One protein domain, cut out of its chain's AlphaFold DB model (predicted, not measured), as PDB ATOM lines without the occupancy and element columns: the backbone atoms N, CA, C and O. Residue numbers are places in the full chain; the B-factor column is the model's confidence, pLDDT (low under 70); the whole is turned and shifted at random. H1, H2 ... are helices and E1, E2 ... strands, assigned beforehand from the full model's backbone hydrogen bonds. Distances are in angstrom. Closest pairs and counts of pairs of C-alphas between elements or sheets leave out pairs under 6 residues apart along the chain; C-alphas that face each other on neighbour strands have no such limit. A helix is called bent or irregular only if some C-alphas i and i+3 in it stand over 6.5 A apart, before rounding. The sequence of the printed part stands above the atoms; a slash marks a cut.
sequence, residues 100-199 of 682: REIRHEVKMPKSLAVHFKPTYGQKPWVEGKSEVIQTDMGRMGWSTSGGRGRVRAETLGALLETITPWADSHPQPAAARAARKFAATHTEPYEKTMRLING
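AT A GLANCE: This is residues 100 to 199 of the 682 residues of an uncharacterized protein of Streptomyces sp. SID14515 (UniProt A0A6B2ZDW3). A ribbon of two antiparallel strands, E1 and E2, has H3 packed on one face, H2 at its E2 side and the long bent helix H5 running past its E1 side. Short H1 and H4 pack on H5a, the first arm of H5, and a long loop, residues 114 to 130, leads from H1 to H2. The printed part has 100 residues, in the order E1 H1 H2 E2 H3 H4 H5, of the mixed class, helices and strands. It is compact, with a radius of gyration of the C-alphas of 13.2 A and spans of 39 by 31 by 22 A.

IN THESE COORDINATES: E1, residues 103 to 109, starts at C-alpha 103 (30.368, 31.949, 19.111) and is 18.9 A long. H1 is residues 110 to 113, and H2 residues 131 to 139, 12.2 A. E2, residues 146 to 152, is 18.9 A; H3, residues 153 to 163, is 15.0 A; H4 is residues 166 to 169. H5, residues 173 to 199, was assigned as one helix by its hydrogen bonds but is bent, with C-alphas 185 and 188 7.3 A apart. Its arms are H5a, residues 173 to 185, 18.4 A, and H5b, residues 188 to 199, 16.7 A, ending at C-alpha 199 (47.779, 31.187, 21.248).

HOW THE PARTS SIT: E1 and E2 are antiparallel, with N 106 and O 149 2.8 A apart, within hydrogen-bond range. H3 touches H2 about perpendicular at 76 degrees, closest at C-alphas 133 and 155, 4.9 A. H3 touches H5a at a shallow tilt of 31 degrees, opposite ways, closest at C-alphas 163 and 179, 5.7 A. Every O i to N i+4 pair is within hydrogen-bond range in H2, H3, H5a and H5b; H1 and H4 are too short for one.

THE WHOLE: C-alphas 120 and 199 are farthest apart, 40.8 A. The printed part has no cut; the link from H1 to H2 is long. Residues 123, 124 and 126 have pLDDT under 70.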
ATOM      1  N   ARG A 100      38.155  34.497  22.120       90.06
ATOM      2  CA  ARG A 100      37.228  34.183  23.223       90.06
ATOM      3  C   ARG A 100      35.783  34.559  22.905       90.06
ATOM      4  O   ARG A 100      34.858  33.934  23.428       90.06
ATOM      5  N   GLU A 101      35.584  35.537  22.028       87.94
ATOM      6  CA  GLU A 101      34.263  35.989  21.592       87.94
ATOM      7  C   GLU A 101      33.714  35.159  20.416       87.94
ATOM      8  O   GLU A 101      32.570  35.355  19.999       87.94
ATOM      9  N   ILE A 102      34.470  34.175  19.902       90.06
ATOM     10  CA  ILE A 102      33.977  33.241  18.880       90.06
ATOM     11  C   ILE A 102      32.768  32.473  19.430       90.06
ATOM     12  O   ILE A 102      32.845  31.755  20.431       90.06
ATOM     13  N   ARG A 103      31.629  32.598  18.735       90.38
ATOM     14  CA  ARG A 103      30.368  31.949  19.111       90.38
ATOM     15  C   ARG A 103      30.086  30.714  18.258       90.38
ATOM     16  O   ARG A 103      29.851  30.806  17.049       90.38
ATOM     17  N   HIS A 104      29.976  29.568  18.915       93.06
ATOM     18  CA  HIS A 104      29.625  28.285  18.319       93.06
ATOM     19  C   HIS A 104      28.112  28.114  18.242       93.06
ATOM     20  O   HIS A 104      27.422  28.299  19.244       93.06
ATOM     21  N   GLU A 105      27.580  27.737  17.074       94.00
ATOM     22  CA  GLU A 105      26.181  27.313  16.988       94.00
ATOM     23  C   GLU A 105      25.995  25.989  17.727       94.00
ATOM     24  O   GLU A 105      26.637  24.990  17.415       94.00
ATOM     25  N   VAL A 106      25.081  25.989  18.692       95.88
ATOM     26  CA  VAL A 106      24.731  24.826  19.497       95.88
ATOM     27  C   VAL A 106      23.292  24.443  19.192       95.88
ATOM     28  O   VAL A 106      22.368  25.249  19.342       95.88
ATOM     29  N   LYS A 107      23.101  23.190  18.774       96.31
ATOM     30  CA  LYS A 107      21.787  22.561  18.597       96.31
ATOM     31  C   LYS A 107      21.696  21.372  19.532       96.31
ATOM     32  O   LYS A 107      22.352  20.354  19.339       96.31
ATOM     33  N   MET A 108      20.859  21.508  20.545       96.19
ATOM     34  CA  MET A 108      20.722  20.544  21.617       96.19
ATOM     35  C   MET A 108      19.409  19.767  21.437       96.19
ATOM     36  O   MET A 108      18.334  20.374  21.484       96.19
ATOM     37  N   PRO A 109      19.452  18.439  21.208       96.06
ATOM     38  CA  PRO A 109      18.251  17.616  21.091       96.06
ATOM     39  C   PRO A 109      17.363  17.708  22.335       96.06
ATOM     40  O   PRO A 109      17.866  17.887  23.443       96.06
ATOM     41  N   LYS A 110      16.048  17.500  22.171       96.75
ATOM     42  CA  LYS A 110      15.063  17.491  23.271       96.75
ATOM     43  C   LYS A 110      15.506  16.671  24.489       96.75
ATOM     44  O   LYS A 110      15.326  17.124  25.616       96.75
ATOM     45  N   SER A 111      16.079  15.487  24.258       96.44
ATOM     46  CA  SER A 111      16.523  14.575  25.320       96.44
ATOM     47  C   SER A 111      17.677  15.117  26.161       96.44
ATOM     48  O   SER A 111      17.809  14.699  27.299       96.44
ATOM     49  N   LEU A 112      18.481  16.051  25.641       96.25
ATOM     50  CA  LEU A 112      19.495  16.763  26.423       96.25
ATOM     51  C   LEU A 112      18.941  18.070  26.982       96.25
ATOM     52  O   LEU A 112      19.123  18.368  28.156       96.25
ATOM     53  N   ALA A 113      18.218  18.831  26.158       94.94
ATOM     54  CA  ALA A 113      17.735  20.162  26.508       94.94
ATOM     55  C   ALA A 113      16.849  20.180  27.765       94.94
ATOM     56  O   ALA A 113      16.839  21.172  28.485       94.94
ATOM     57  N   VAL A 114      16.133  19.089  28.063       93.62
ATOM     58  CA  VAL A 114      15.324  18.967  29.288       93.62
ATOM     59  C   VAL A 114      16.151  19.089  30.576       93.62
ATOM     60  O   VAL A 114      15.626  19.573  31.570       93.62
ATOM     61  N   HIS A 115      17.438  18.728  30.546       92.50
ATOM     62  CA  HIS A 115      18.353  18.830  31.692       92.50
ATOM     63  C   HIS A 115      18.942  20.237  31.877       92.50
ATOM     64  O   HIS A 115      19.549  20.527  32.901       92.50
ATOM     65  N   PHE A 116      18.767  21.096  30.875       90.62
ATOM     66  CA  PHE A 116      19.358  22.429  30.783       90.62
ATOM     67  C   PHE A 116      18.306  23.542  30.793       90.62
ATOM     68  O   PHE A 116      18.615  24.714  30.989       90.62
ATOM     69  N   LYS A 117      17.040  23.191  30.564       84.56
ATOM     70  CA  LYS A 117      15.946  24.148  30.551       84.56
ATOM     71  C   LYS A 117      15.679  24.645  31.981       84.56
ATOM     72  O   LYS A 117      15.452  23.807  32.853       84.56
ATOM     73  N   PRO A 118      15.606  25.969  32.225       81.38
ATOM     74  CA  PRO A 118      15.154  26.498  33.511       81.38
ATOM     75  C   PRO A 118      13.812  25.893  33.907       81.38
ATOM     76  O   PRO A 118      12.833  26.001  33.159       81.38
ATOM     77  N   THR A 119      13.739  25.326  35.108       83.00
ATOM     78  CA  THR A 119      12.453  25.147  35.779       83.00
ATOM     79  C   THR A 119      11.882  26.534  36.071       83.00
ATOM     80  O   THR A 119      12.621  27.450  36.433       83.00
ATOM     81  N   TYR A 120      10.574  26.719  35.888       76.56
ATOM     82  CA  TYR A 120       9.924  28.012  36.115       76.56
ATOM     83  C   TYR A 120      10.263  28.559  37.514       76.56
ATOM     84  O   TYR A 120      10.053  27.876  38.513       76.56
ATOM     85  N   GLY A 121      10.813  29.775  37.574       73.44
ATOM     86  CA  GLY A 121      11.211  30.434  38.824       73.44
ATOM     87  C   GLY A 121      12.607  30.079  39.355       73.44
ATOM     88  O   GLY A 121      13.068  30.740  40.281       73.44
ATOM     89  N   GLN A 122      13.314  29.107  38.772       73.44
ATOM     90  CA  GLN A 122      14.724  28.864  39.085       73.44
ATOM     91  C   GLN A 122      15.620  29.640  38.125       73.44
ATOM     92  O   GLN A 122      15.390  29.647  36.913       73.44
ATOM     93  N   LYS A 123      16.678  30.269  38.658       62.47
ATOM     94  CA  LYS A 123      17.790  30.697  37.808       62.47
ATOM     95  C   LYS A 123      18.376  29.421  37.186       62.47
ATOM     96  O   LYS A 123      18.766  28.530  37.933       62.47
ATOM     97  N   PRO A 124      18.392  29.296  35.850       57.56
ATOM     98  CA  PRO A 124      18.660  28.022  35.181       57.56
ATOM     99  C   PRO A 124      20.067  27.457  35.385       57.56
ATOM    100  O   PRO A 124      20.327  26.322  35.001       57.56
ATOM    101  N   TRP A 125      20.976  28.243  35.957       72.31
ATOM    102  CA  TRP A 125      22.400  27.954  35.990       72.31
ATOM    103  C   TRP A 125      22.917  28.131  37.403       72.31
ATOM    104  O   TRP A 125      22.583  29.109  38.072       72.31
ATOM    105  N   VAL A 126      23.697  27.142  37.837       63.16
ATOM    106  CA  VAL A 126      24.218  27.019  39.196       63.16
ATOM    107  C   VAL A 126      24.933  28.307  39.597       63.16
ATOM    108  O   VAL A 126      25.781  28.823  38.863       63.16
ATOM    109  N   GLU A 127      24.573  28.811  40.772       74.62
ATOM    110  CA  GLU A 127      25.297  29.867  41.467       74.62
ATOM    111  C   GLU A 127      26.787  29.478  41.530       74.62
ATOM    112  O   GLU A 127      27.132  28.399  42.008       74.62
ATOM    113  N   GLY A 128      27.665  30.293  40.934       86.31
ATOM    114  CA  GLY A 128      29.102  29.999  40.819       86.31
ATOM    115  C   GLY A 128      29.627  29.713  39.405       86.31
ATOM    116  O   GLY A 128      30.836  29.586  39.234       86.31
ATOM    117  N   LYS A 129      28.776  29.647  38.369       91.06
ATOM    118  CA  LYS A 129      29.252  29.715  36.969       91.06
ATOM    119  C   LYS A 129      29.621  31.153  36.588       91.06
ATOM    120  O   LYS A 129      29.032  32.095  37.121       91.06
ATOM    121  N   SER A 130      30.557  31.322  35.653       93.81
ATOM    122  CA  SER A 130      30.972  32.643  35.167       93.81
ATOM    123  C   SER A 130      29.806  33.422  34.550       93.81
ATOM    124  O   SER A 130      28.835  32.845  34.047       93.81
ATOM    125  N   GLU A 131      29.906  34.751  34.561       90.25
ATOM    126  CA  GLU A 131      28.924  35.640  33.929       90.25
ATOM    127  C   GLU A 131      28.757  35.333  32.431       90.25
ATOM    128  O   GLU A 131      27.653  35.424  31.886       90.25
ATOM    129  N   VAL A 132      29.836  34.879  31.783       90.25
ATOM    130  CA  VAL A 132      29.848  34.464  30.379       90.25
ATOM    131  C   VAL A 132      28.874  33.319  30.122       90.25
ATOM    132  O   VAL A 132      28.016  33.434  29.238       90.25
ATOM    133  N   ILE A 133      28.966  32.264  30.935       93.44
ATOM    134  CA  ILE A 133      28.105  31.080  30.853       93.44
ATOM    135  C   ILE A 133      26.658  31.461  31.148       93.44
ATOM    136  O   ILE A 133      25.756  31.105  30.391       93.44
ATOM    137  N   GLN A 134      26.420  32.220  32.220       90.94
ATOM    138  CA  GLN A 134      25.067  32.634  32.596       90.94
ATOM    139  C   GLN A 134      24.395  33.445  31.479       90.94
ATOM    140  O   GLN A 134      23.238  33.193  31.131       90.94
ATOM    141  N   THR A 135      25.143  34.372  30.874       88.06
ATOM    142  CA  THR A 135      24.670  35.212  29.770       88.06
ATOM    143  C   THR A 135      24.353  34.383  28.529       88.06
ATOM    144  O   THR A 135      23.264  34.504  27.966       88.06
ATOM    145  N   ASP A 136      25.274  33.521  28.094       91.88
ATOM    146  CA  ASP A 136      25.082  32.723  26.881       91.88
ATOM    147  C   ASP A 136      23.922  31.740  27.026       91.88
ATOM    148  O   ASP A 136      23.089  31.620  26.126       91.88
ATOM    149  N   MET A 137      23.818  31.079  28.178       92.44
ATOM    150  CA  MET A 137      22.754  30.118  28.414       92.44
ATOM    151  C   MET A 137      21.383  30.782  28.624       92.44
ATOM    152  O   MET A 137      20.357  30.206  28.250       92.44
ATOM    153  N   GLY A 138      21.345  32.005  29.168       87.81
ATOM    154  CA  GLY A 138      20.137  32.834  29.216       87.81
ATOM    155  C   GLY A 138      19.671  33.300  27.832       87.81
ATOM    156  O   GLY A 138      18.473  33.468  27.609       87.81
ATOM    157  N   ARG A 139      20.603  33.453  26.882       87.19
ATOM    158  CA  ARG A 139      20.323  33.798  25.478       87.19
ATOM    159  C   ARG A 139      19.952  32.587  24.610       87.19
ATOM    160  O   ARG A 139      19.505  32.775  23.478       87.19
ATOM    161  N   MET A 140      20.130  31.353  25.088       90.75
ATOM    162  CA  MET A 140      19.693  30.167  24.347       90.75
ATOM    163  C   MET A 140      18.162  30.105  24.261       90.75
ATOM    164  O   MET A 140      17.447  30.278  25.244       90.75
ATOM    165  N   GLY A 141      17.649  29.813  23.068       88.88
ATOM    166  CA  GLY A 141      16.239  29.526  22.851       88.88
ATOM    167  C   GLY A 141      15.911  28.105  23.296       88.88
ATOM    168  O   GLY A 141      16.385  27.142  22.692       88.88
ATOM    169  N   TRP A 142      15.076  27.974  24.325       90.69
ATOM    170  CA  TRP A 142      14.617  26.691  24.859       90.69
ATOM    171  C   TRP A 142      13.178  26.414  24.424       90.69
ATOM    172  O   TRP A 142      12.258  27.149  24.779       90.69
ATOM    173  N   SER A 143      12.958  25.332  23.683       90.31
ATOM    174  CA  SER A 143      11.639  24.913  23.208       90.31
ATOM    175  C   SER A 143      11.300  23.495  23.676       90.31
ATOM    176  O   SER A 143      12.080  22.814  24.342       90.31
ATOM    177  N   THR A 144      10.106  23.017  23.325       87.75
ATOM    178  CA  THR A 144       9.722  21.612  23.527       87.75
ATOM    179  C   THR A 144      10.468  20.650  22.599       87.75
ATOM    180  O   THR A 144      10.471  19.449  22.866       87.75
ATOM    181  N   SER A 145      11.093  21.150  21.525       92.25
ATOM    182  CA  SER A 145      11.860  20.362  20.554       92.25
ATOM    183  C   SER A 145      13.366  20.328  20.839       92.25
ATOM    184  O   SER A 145      14.054  19.461  20.300       92.25
ATOM    185  N   GLY A 146      13.881  21.207  21.703       94.75
ATOM    186  CA  GLY A 146      15.298  21.244  22.060       94.75
ATOM    187  C   GLY A 146      15.771  22.611  22.549       94.75
ATOM    188  O   GLY A 146      14.971  23.491  22.858       94.75
ATOM    189  N   GLY A 147      17.088  22.776  22.609       93.81
ATOM    190  CA  GLY A 147      17.755  24.052  22.852       93.81
ATOM    191  C   GLY A 147      18.517  24.489  21.604       93.81
ATOM    192  O   GLY A 147      19.158  23.662  20.955       93.81
ATOM    193  N   ARG A 148      18.466  25.770  21.245       94.62
ATOM    194  CA  ARG A 148      19.291  26.326  20.165       94.62
ATOM    195  C   ARG A 148      19.805  27.704  20.539       94.62
ATOM    196  O   ARG A 148      19.052  28.543  21.018       94.62
ATOM    197  N   GLY A 149      21.073  27.959  20.261       91.44
ATOM    198  CA  GLY A 149      21.673  29.278  20.427       91.44
ATOM    199  C   GLY A 149      23.088  29.297  19.880       91.44
ATOM    200  O   GLY A 149      23.551  28.301  19.325       91.44
ATOM    201  N   ARG A 150      23.779  30.426  20.041       90.81
ATOM    202  CA  ARG A 150      25.229  30.469  19.847       90.81
ATOM    203  C   ARG A 150      25.907  30.912  21.127       90.81
ATOM    204  O   ARG A 150      25.558  31.966  21.663       90.81
ATOM    205  N   VAL A 151      26.873  30.123  21.569       93.69
ATOM    206  CA  VAL A 151      27.549  30.287  22.857       93.69
ATOM    207  C   VAL A 151      29.050  30.439  22.639       93.69
ATOM    208  O   VAL A 151      29.577  29.927  21.651       93.69
ATOM    209  N   ARG A 152      29.735  31.158  23.525       94.31
ATOM    210  CA  ARG A 152      31.194  31.302  23.484       94.31
ATOM    211  C   ARG A 152      31.889  29.989  23.834       94.31
ATOM    212  O   ARG A 152      31.266  29.078  24.384       94.31
ATOM    213  N   ALA A 153      33.179  29.897  23.512       95.81
ATOM    214  CA  ALA A 153      33.978  28.694  23.745       95.81
ATOM    215  C   ALA A 153      33.936  28.233  25.211       95.81
ATOM    216  O   ALA A 153      33.764  27.045  25.458       95.81
ATOM    217  N   GLU A 154      33.979  29.158  26.173       95.88
ATOM    218  CA  GLU A 154      33.867  28.847  27.606       95.88
ATOM    219  C   GLU A 154      32.556  28.114  27.944       95.88
ATOM    220  O   GLU A 154      32.556  27.056  28.575       95.88
ATOM    221  N   THR A 155      31.429  28.632  27.453       96.06
ATOM    222  CA  THR A 155      30.109  28.016  27.629       96.06
ATOM    223  C   THR A 155      30.011  26.667  26.923       96.06
ATOM    224  O   THR A 155      29.443  25.723  27.475       96.06
ATOM    225  N   LEU A 156      30.577  26.544  25.718       97.00
ATOM    226  CA  LEU A 156      30.607  25.270  25.001       97.00
ATOM    227  C   LEU A 156      31.447  24.223  25.745       97.00
ATOM    228  O   LEU A 156      31.017  23.076  25.851       97.00
ATOM    229  N   GLY A 157      32.592  24.620  26.302       97.25
ATOM    230  CA  GLY A 157      33.434  23.769  27.138       97.25
ATOM    231  C   GLY A 157      32.682  23.258  28.363       97.25
ATOM    232  O   GLY A 157      32.637  22.051  28.591       97.25
ATOM    233  N   ALA A 158      31.984  24.144  29.082       96.12
ATOM    234  CA  ALA A 158      31.160  23.762  30.231       96.12
ATOM    235  C   ALA A 158      30.019  22.793  29.857       96.12
ATOM    236  O   ALA A 158      29.699  21.869  30.613       96.12
ATOM    237  N   LEU A 159      29.402  22.980  28.683       96.25
ATOM    238  CA  LEU A 159      28.403  22.049  28.152       96.25
ATOM    239  C   LEU A 159      29.018  20.686  27.821       96.25
ATOM    240  O   LEU A 159      28.447  19.666  28.198       96.25
ATOM    241  N   LEU A 160      30.169  20.653  27.147       97.44
ATOM    242  CA  LEU A 160      30.868  19.413  26.801       97.44
ATOM    243  C   LEU A 160      31.319  18.649  28.050       97.44
ATOM    244  O   LEU A 160      31.100  17.442  28.119       97.44
ATOM    245  N   GLU A 161      31.866  19.336  29.052       96.62
ATOM    246  CA  GLU A 161      32.260  18.748  30.339       96.62
ATOM    247  C   GLU A 161      31.065  18.089  31.045       96.62
ATOM    248  O   GLU A 161      31.164  16.972  31.548       96.62
ATOM    249  N   THR A 162      29.900  18.745  31.010       95.50
ATOM    250  CA  THR A 162      28.674  18.229  31.634       95.50
ATOM    251  C   THR A 162      28.064  17.060  30.849       95.50
ATOM    252  O   THR A 162      27.595  16.092  31.443       95.50
ATOM    253  N   ILE A 163      28.037  17.145  29.513       96.81
ATOM    254  CA  ILE A 163      27.305  16.208  28.640       96.81
ATOM    255  C   ILE A 163      28.129  14.962  28.307       96.81
ATOM    256  O   ILE A 163      27.555  13.887  28.152       96.81
ATOM    257  N   THR A 164      29.454  15.063  28.183       97.38
ATOM    258  CA  THR A 164      30.292  13.932  27.737       97.38
ATOM    259  C   THR A 164      30.141  12.687  28.624       97.38
ATOM    260  O   THR A 164      29.910  11.615  28.064       97.38
ATOM    261  N   PRO A 165      30.125  12.775  29.972       98.00
ATOM    262  CA  PRO A 165      29.908  11.604  30.831       98.00
ATOM    263  C   PRO A 165      28.563  10.893  30.602       98.00
ATOM    264  O   PRO A 165      28.420   9.697  30.872       98.00
ATOM    265  N   TRP A 166      27.557  11.605  30.083       97.94
ATOM    266  CA  TRP A 166      26.231  11.050  29.806       97.94
ATOM    267  C   TRP A 166      26.227  10.105  28.601       97.94
ATOM    268  O   TRP A 166      25.309   9.296  28.473       97.94
ATOM    269  N   ALA A 167      27.240  10.171  27.732       96.81
ATOM    270  CA  ALA A 167      27.389   9.282  26.582       96.81
ATOM    271  C   ALA A 167      27.331   7.792  26.962       96.81
ATOM    272  O   ALA A 167      26.718   6.992  26.238       96.81
ATOM    273  N   ASP A 168      27.918   7.456  28.112       96.75
ATOM    274  CA  ASP A 168      28.110   6.078  28.566       96.75
ATOM    275  C   ASP A 168      27.191   5.706  29.731       96.75
ATOM    276  O   ASP A 168      26.764   4.559  29.841       96.75
ATOM    277  N   SER A 169      26.848   6.677  30.583       95.62
ATOM    278  CA  SER A 169      26.231   6.411  31.890       95.62
ATOM    279  C   SER A 169      24.813   6.960  32.064       95.62
ATOM    280  O   SER A 169      24.200   6.755  33.113       95.62
ATOM    281  N   HIS A 170      24.252   7.660  31.068       97.38
ATOM    282  CA  HIS A 170      22.945   8.286  31.258       97.38
ATOM    283  C   HIS A 170      21.815   7.240  31.321       97.38
ATOM    284  O   HIS A 170      21.681   6.435  30.394       97.38
ATOM    285  N   PRO A 171      20.932   7.281  32.342       96.75
ATOM    286  CA  PRO A 171      19.913   6.250  32.565       96.75
ATOM    287  C   PRO A 171      18.903   6.141  31.419       96.75
ATOM    288  O   PRO A 171      18.351   5.076  31.160       96.75
ATOM    289  N   GLN A 172      18.649   7.246  30.714       97.44
ATOM    290  CA  GLN A 172      17.811   7.255  29.517       97.44
ATOM    291  C   GLN A 172      18.656   7.030  28.249       97.44
ATOM    292  O   GLN A 172      19.430   7.925  27.885       97.44
ATOM    293  N   PRO A 173      18.444   5.933  27.489       96.75
ATOM    294  CA  PRO A 173      19.229   5.632  26.286       96.75
ATOM    295  C   PRO A 173      19.160   6.718  25.204       96.75
ATOM    296  O   PRO A 173      20.108   6.922  24.448       96.75
ATOM    297  N   ALA A 174      18.034   7.433  25.111       95.44
ATOM    298  CA  ALA A 174      17.858   8.523  24.151       95.44
ATOM    299  C   ALA A 174      18.740   9.744  24.465       95.44
ATOM    300  O   ALA A 174      19.220  10.406  23.545       95.44
ATOM    301  N   ALA A 175      18.964  10.039  25.746       96.50
ATOM    302  CA  ALA A 175      19.871  11.097  26.173       96.50
ATOM    303  C   ALA A 175      21.334  10.656  26.035       96.50
ATOM    304  O   ALA A 175      22.123  11.432  25.513       96.50
ATOM    305  N   ALA A 176      21.671   9.394  26.334       97.31
ATOM    306  CA  ALA A 176      23.015   8.852  26.090       97.31
ATOM    307  C   ALA A 176      23.428   8.939  24.607       97.31
ATOM    308  O   ALA A 176      24.502   9.436  24.266       97.31
ATOM    309  N   ARG A 177      22.537   8.533  23.687       97.62
ATOM    310  CA  ARG A 177      22.769   8.677  22.237       97.62
ATOM    311  C   ARG A 177      22.905  10.139  21.813       97.62
ATOM    312  O   ARG A 177      23.764  10.464  20.995       97.62
ATOM    313  N   ALA A 178      22.058  11.017  22.350       97.12
ATOM    314  CA  ALA A 178      22.128  12.442  22.051       97.12
ATOM    315  C   ALA A 178      23.420  13.076  22.587       97.12
ATOM    316  O   ALA A 178      24.006  13.889  21.880       97.12
ATOM    317  N   ALA A 179      23.889  12.671  23.771       97.75
ATOM    318  CA  ALA A 179      25.148  13.107  24.368       97.75
ATOM    319  C   ALA A 179      26.347  12.720  23.497       97.75
ATOM    320  O   ALA A 179      27.137  13.591  23.145       97.75
ATOM    321  N   ARG A 180      26.423  11.457  23.043       98.00
ATOM    322  CA  ARG A 180      27.455  11.011  22.085       98.00
ATOM    323  C   ARG A 180      27.472  11.858  20.824       98.00
ATOM    324  O   ARG A 180      28.527  12.331  20.412       98.00
ATOM    325  N   LYS A 181      26.298  12.078  20.221       97.38
ATOM    326  CA  LYS A 181      26.182  12.900  19.011       97.38
ATOM    327  C   LYS A 181      26.603  14.347  19.271       97.38
ATOM    328  O   LYS A 181      27.282  14.933  18.434       97.38
ATOM    329  N   PHE A 182      26.204  14.917  20.406       97.31
ATOM    330  CA  PHE A 182      26.547  16.283  20.789       97.31
ATOM    331  C   PHE A 182      28.060  16.452  20.955       97.31
ATOM    332  O   PHE A 182      28.631  17.339  20.325       97.31
ATOM    333  N   ALA A 183      28.706  15.565  21.719       97.50
ATOM    334  CA  ALA A 183      30.156  15.556  21.899       97.50
ATOM    335  C   ALA A 183      30.878  15.413  20.549       97.50
ATOM    336  O   ALA A 183      31.665  16.277  20.178       97.50
ATOM    337  N   ALA A 184      30.510  14.412  19.740       97.25
ATOM    338  CA  ALA A 184      31.102  14.207  18.416       97.25
ATOM    339  C   ALA A 184      30.969  15.430  17.486       97.25
ATOM    340  O   ALA A 184      31.862  15.697  16.691       97.25
ATOM    341  N   THR A 185      29.870  16.183  17.587       97.44
ATOM    342  CA  THR A 185      29.622  17.361  16.737       97.44
ATOM    343  C   THR A 185      30.404  18.593  17.196       97.44
ATOM    344  O   THR A 185      30.780  19.426  16.373       97.44
ATOM    345  N   HIS A 186      30.606  18.758  18.505       97.31
ATOM    346  CA  HIS A 186      31.048  20.030  19.075       97.31
ATOM    347  C   HIS A 186      32.457  20.018  19.681       97.31
ATOM    348  O   HIS A 186      33.012  21.101  19.863       97.31
ATOM    349  N   THR A 187      33.063  18.850  19.931       97.75
ATOM    350  CA  THR A 187      34.425  18.754  20.488       97.75
ATOM    351  C   THR A 187      35.478  19.371  19.567       97.75
ATOM    352  O   THR A 187      36.220  20.243  20.005       97.75
ATOM    353  N   GLU A 188      35.520  19.000  18.284       97.00
ATOM    354  CA  GLU A 188      36.532  19.531  17.355       97.00
ATOM    355  C   GLU A 188      36.432  21.063  17.173       97.00
ATOM    356  O   GLU A 188      37.457  21.741  17.315       97.00
ATOM    357  N   PRO A 189      35.243  21.662  16.930       95.56
ATOM    358  CA  PRO A 189      35.107  23.117  16.897       95.56
ATOM    359  C   PRO A 189      35.574  23.799  18.185       95.56
ATOM    360  O   PRO A 189      36.253  24.822  18.114       95.56
ATOM    361  N   TYR A 190      35.227  23.241  19.348       96.75
ATOM    362  CA  TYR A 190      35.647  23.767  20.646       96.75
ATOM    363  C   TYR A 190      37.173  23.739  20.796       96.75
ATOM    364  O   TYR A 190      37.778  24.766  21.096       96.75
ATOM    365  N   GLU A 191      37.812  22.600  20.521       96.50
ATOM    366  CA  GLU A 191      39.268  22.458  20.599       96.50
ATOM    367  C   GLU A 191      39.996  23.414  19.657       96.50
ATOM    368  O   GLU A 191      41.003  24.014  20.039       96.50
ATOM    369  N   LYS A 192      39.487  23.590  18.432       94.94
ATOM    370  CA  LYS A 192      40.048  24.543  17.471       94.94
ATOM    371  C   LYS A 192      40.042  25.962  18.041       94.94
ATOM    372  O   LYS A 192      41.067  26.638  17.979       94.94
ATOM    373  N   THR A 193      38.929  26.397  18.632       93.94
ATOM    374  CA  THR A 193      38.835  27.722  19.260       93.94
ATOM    375  C   THR A 193      39.715  27.827  20.503       93.94
ATOM    376  O   THR A 193      40.393  28.833  20.677       93.94
ATOM    377  N   MET A 194      39.798  26.781  21.328       95.50
ATOM    378  CA  MET A 194      40.687  26.772  22.495       95.50
ATOM    379  C   MET A 194      42.163  26.897  22.111       95.50
ATOM    380  O   MET A 194      42.904  27.597  22.795       95.50
ATOM    381  N   ARG A 195      42.604  26.297  20.995       94.25
ATOM    382  CA  ARG A 195      43.968  26.509  20.473       94.25
ATOM    383  C   ARG A 195      44.208  27.971  20.091       94.25
ATOM    384  O   ARG A 195      45.273  28.497  20.398       94.25
ATOM    385  N   LEU A 196      43.225  28.627  19.468       92.81
ATOM    386  CA  LEU A 196      43.307  30.056  19.142       92.81
ATOM    387  C   LEU A 196      43.361  30.917  20.406       92.81
ATOM    388  O   LEU A 196      44.199  31.806  20.486       92.81
ATOM    389  N   ILE A 197      42.524  30.625  21.406       92.88
ATOM    390  CA  ILE A 197      42.521  31.329  22.696       92.88
ATOM    391  C   ILE A 197      43.870  31.160  23.400       92.88
ATOM    392  O   ILE A 197      44.457  32.145  23.830       92.88
ATOM    393  N   ASN A 198      44.398  29.937  23.474       91.75
ATOM    394  CA  ASN A 198      45.689  29.675  24.110       91.75
ATOM    395  C   ASN A 198      46.845  30.377  23.378       91.75
ATOM    396  O   ASN A 198      47.743  30.905  24.026       91.75
ATOM    397  N   GLY A 199      46.811  30.424  22.040       91.94
ATOM    398  CA  GLY A 199      47.779  31.187  21.248       91.94
ATOM    399  C   GLY A 199      47.659  32.697  21.465       91.94
ATOM    400  O   GLY A 199      48.668  33.373  21.638       91.94
TER     401      GLY A 199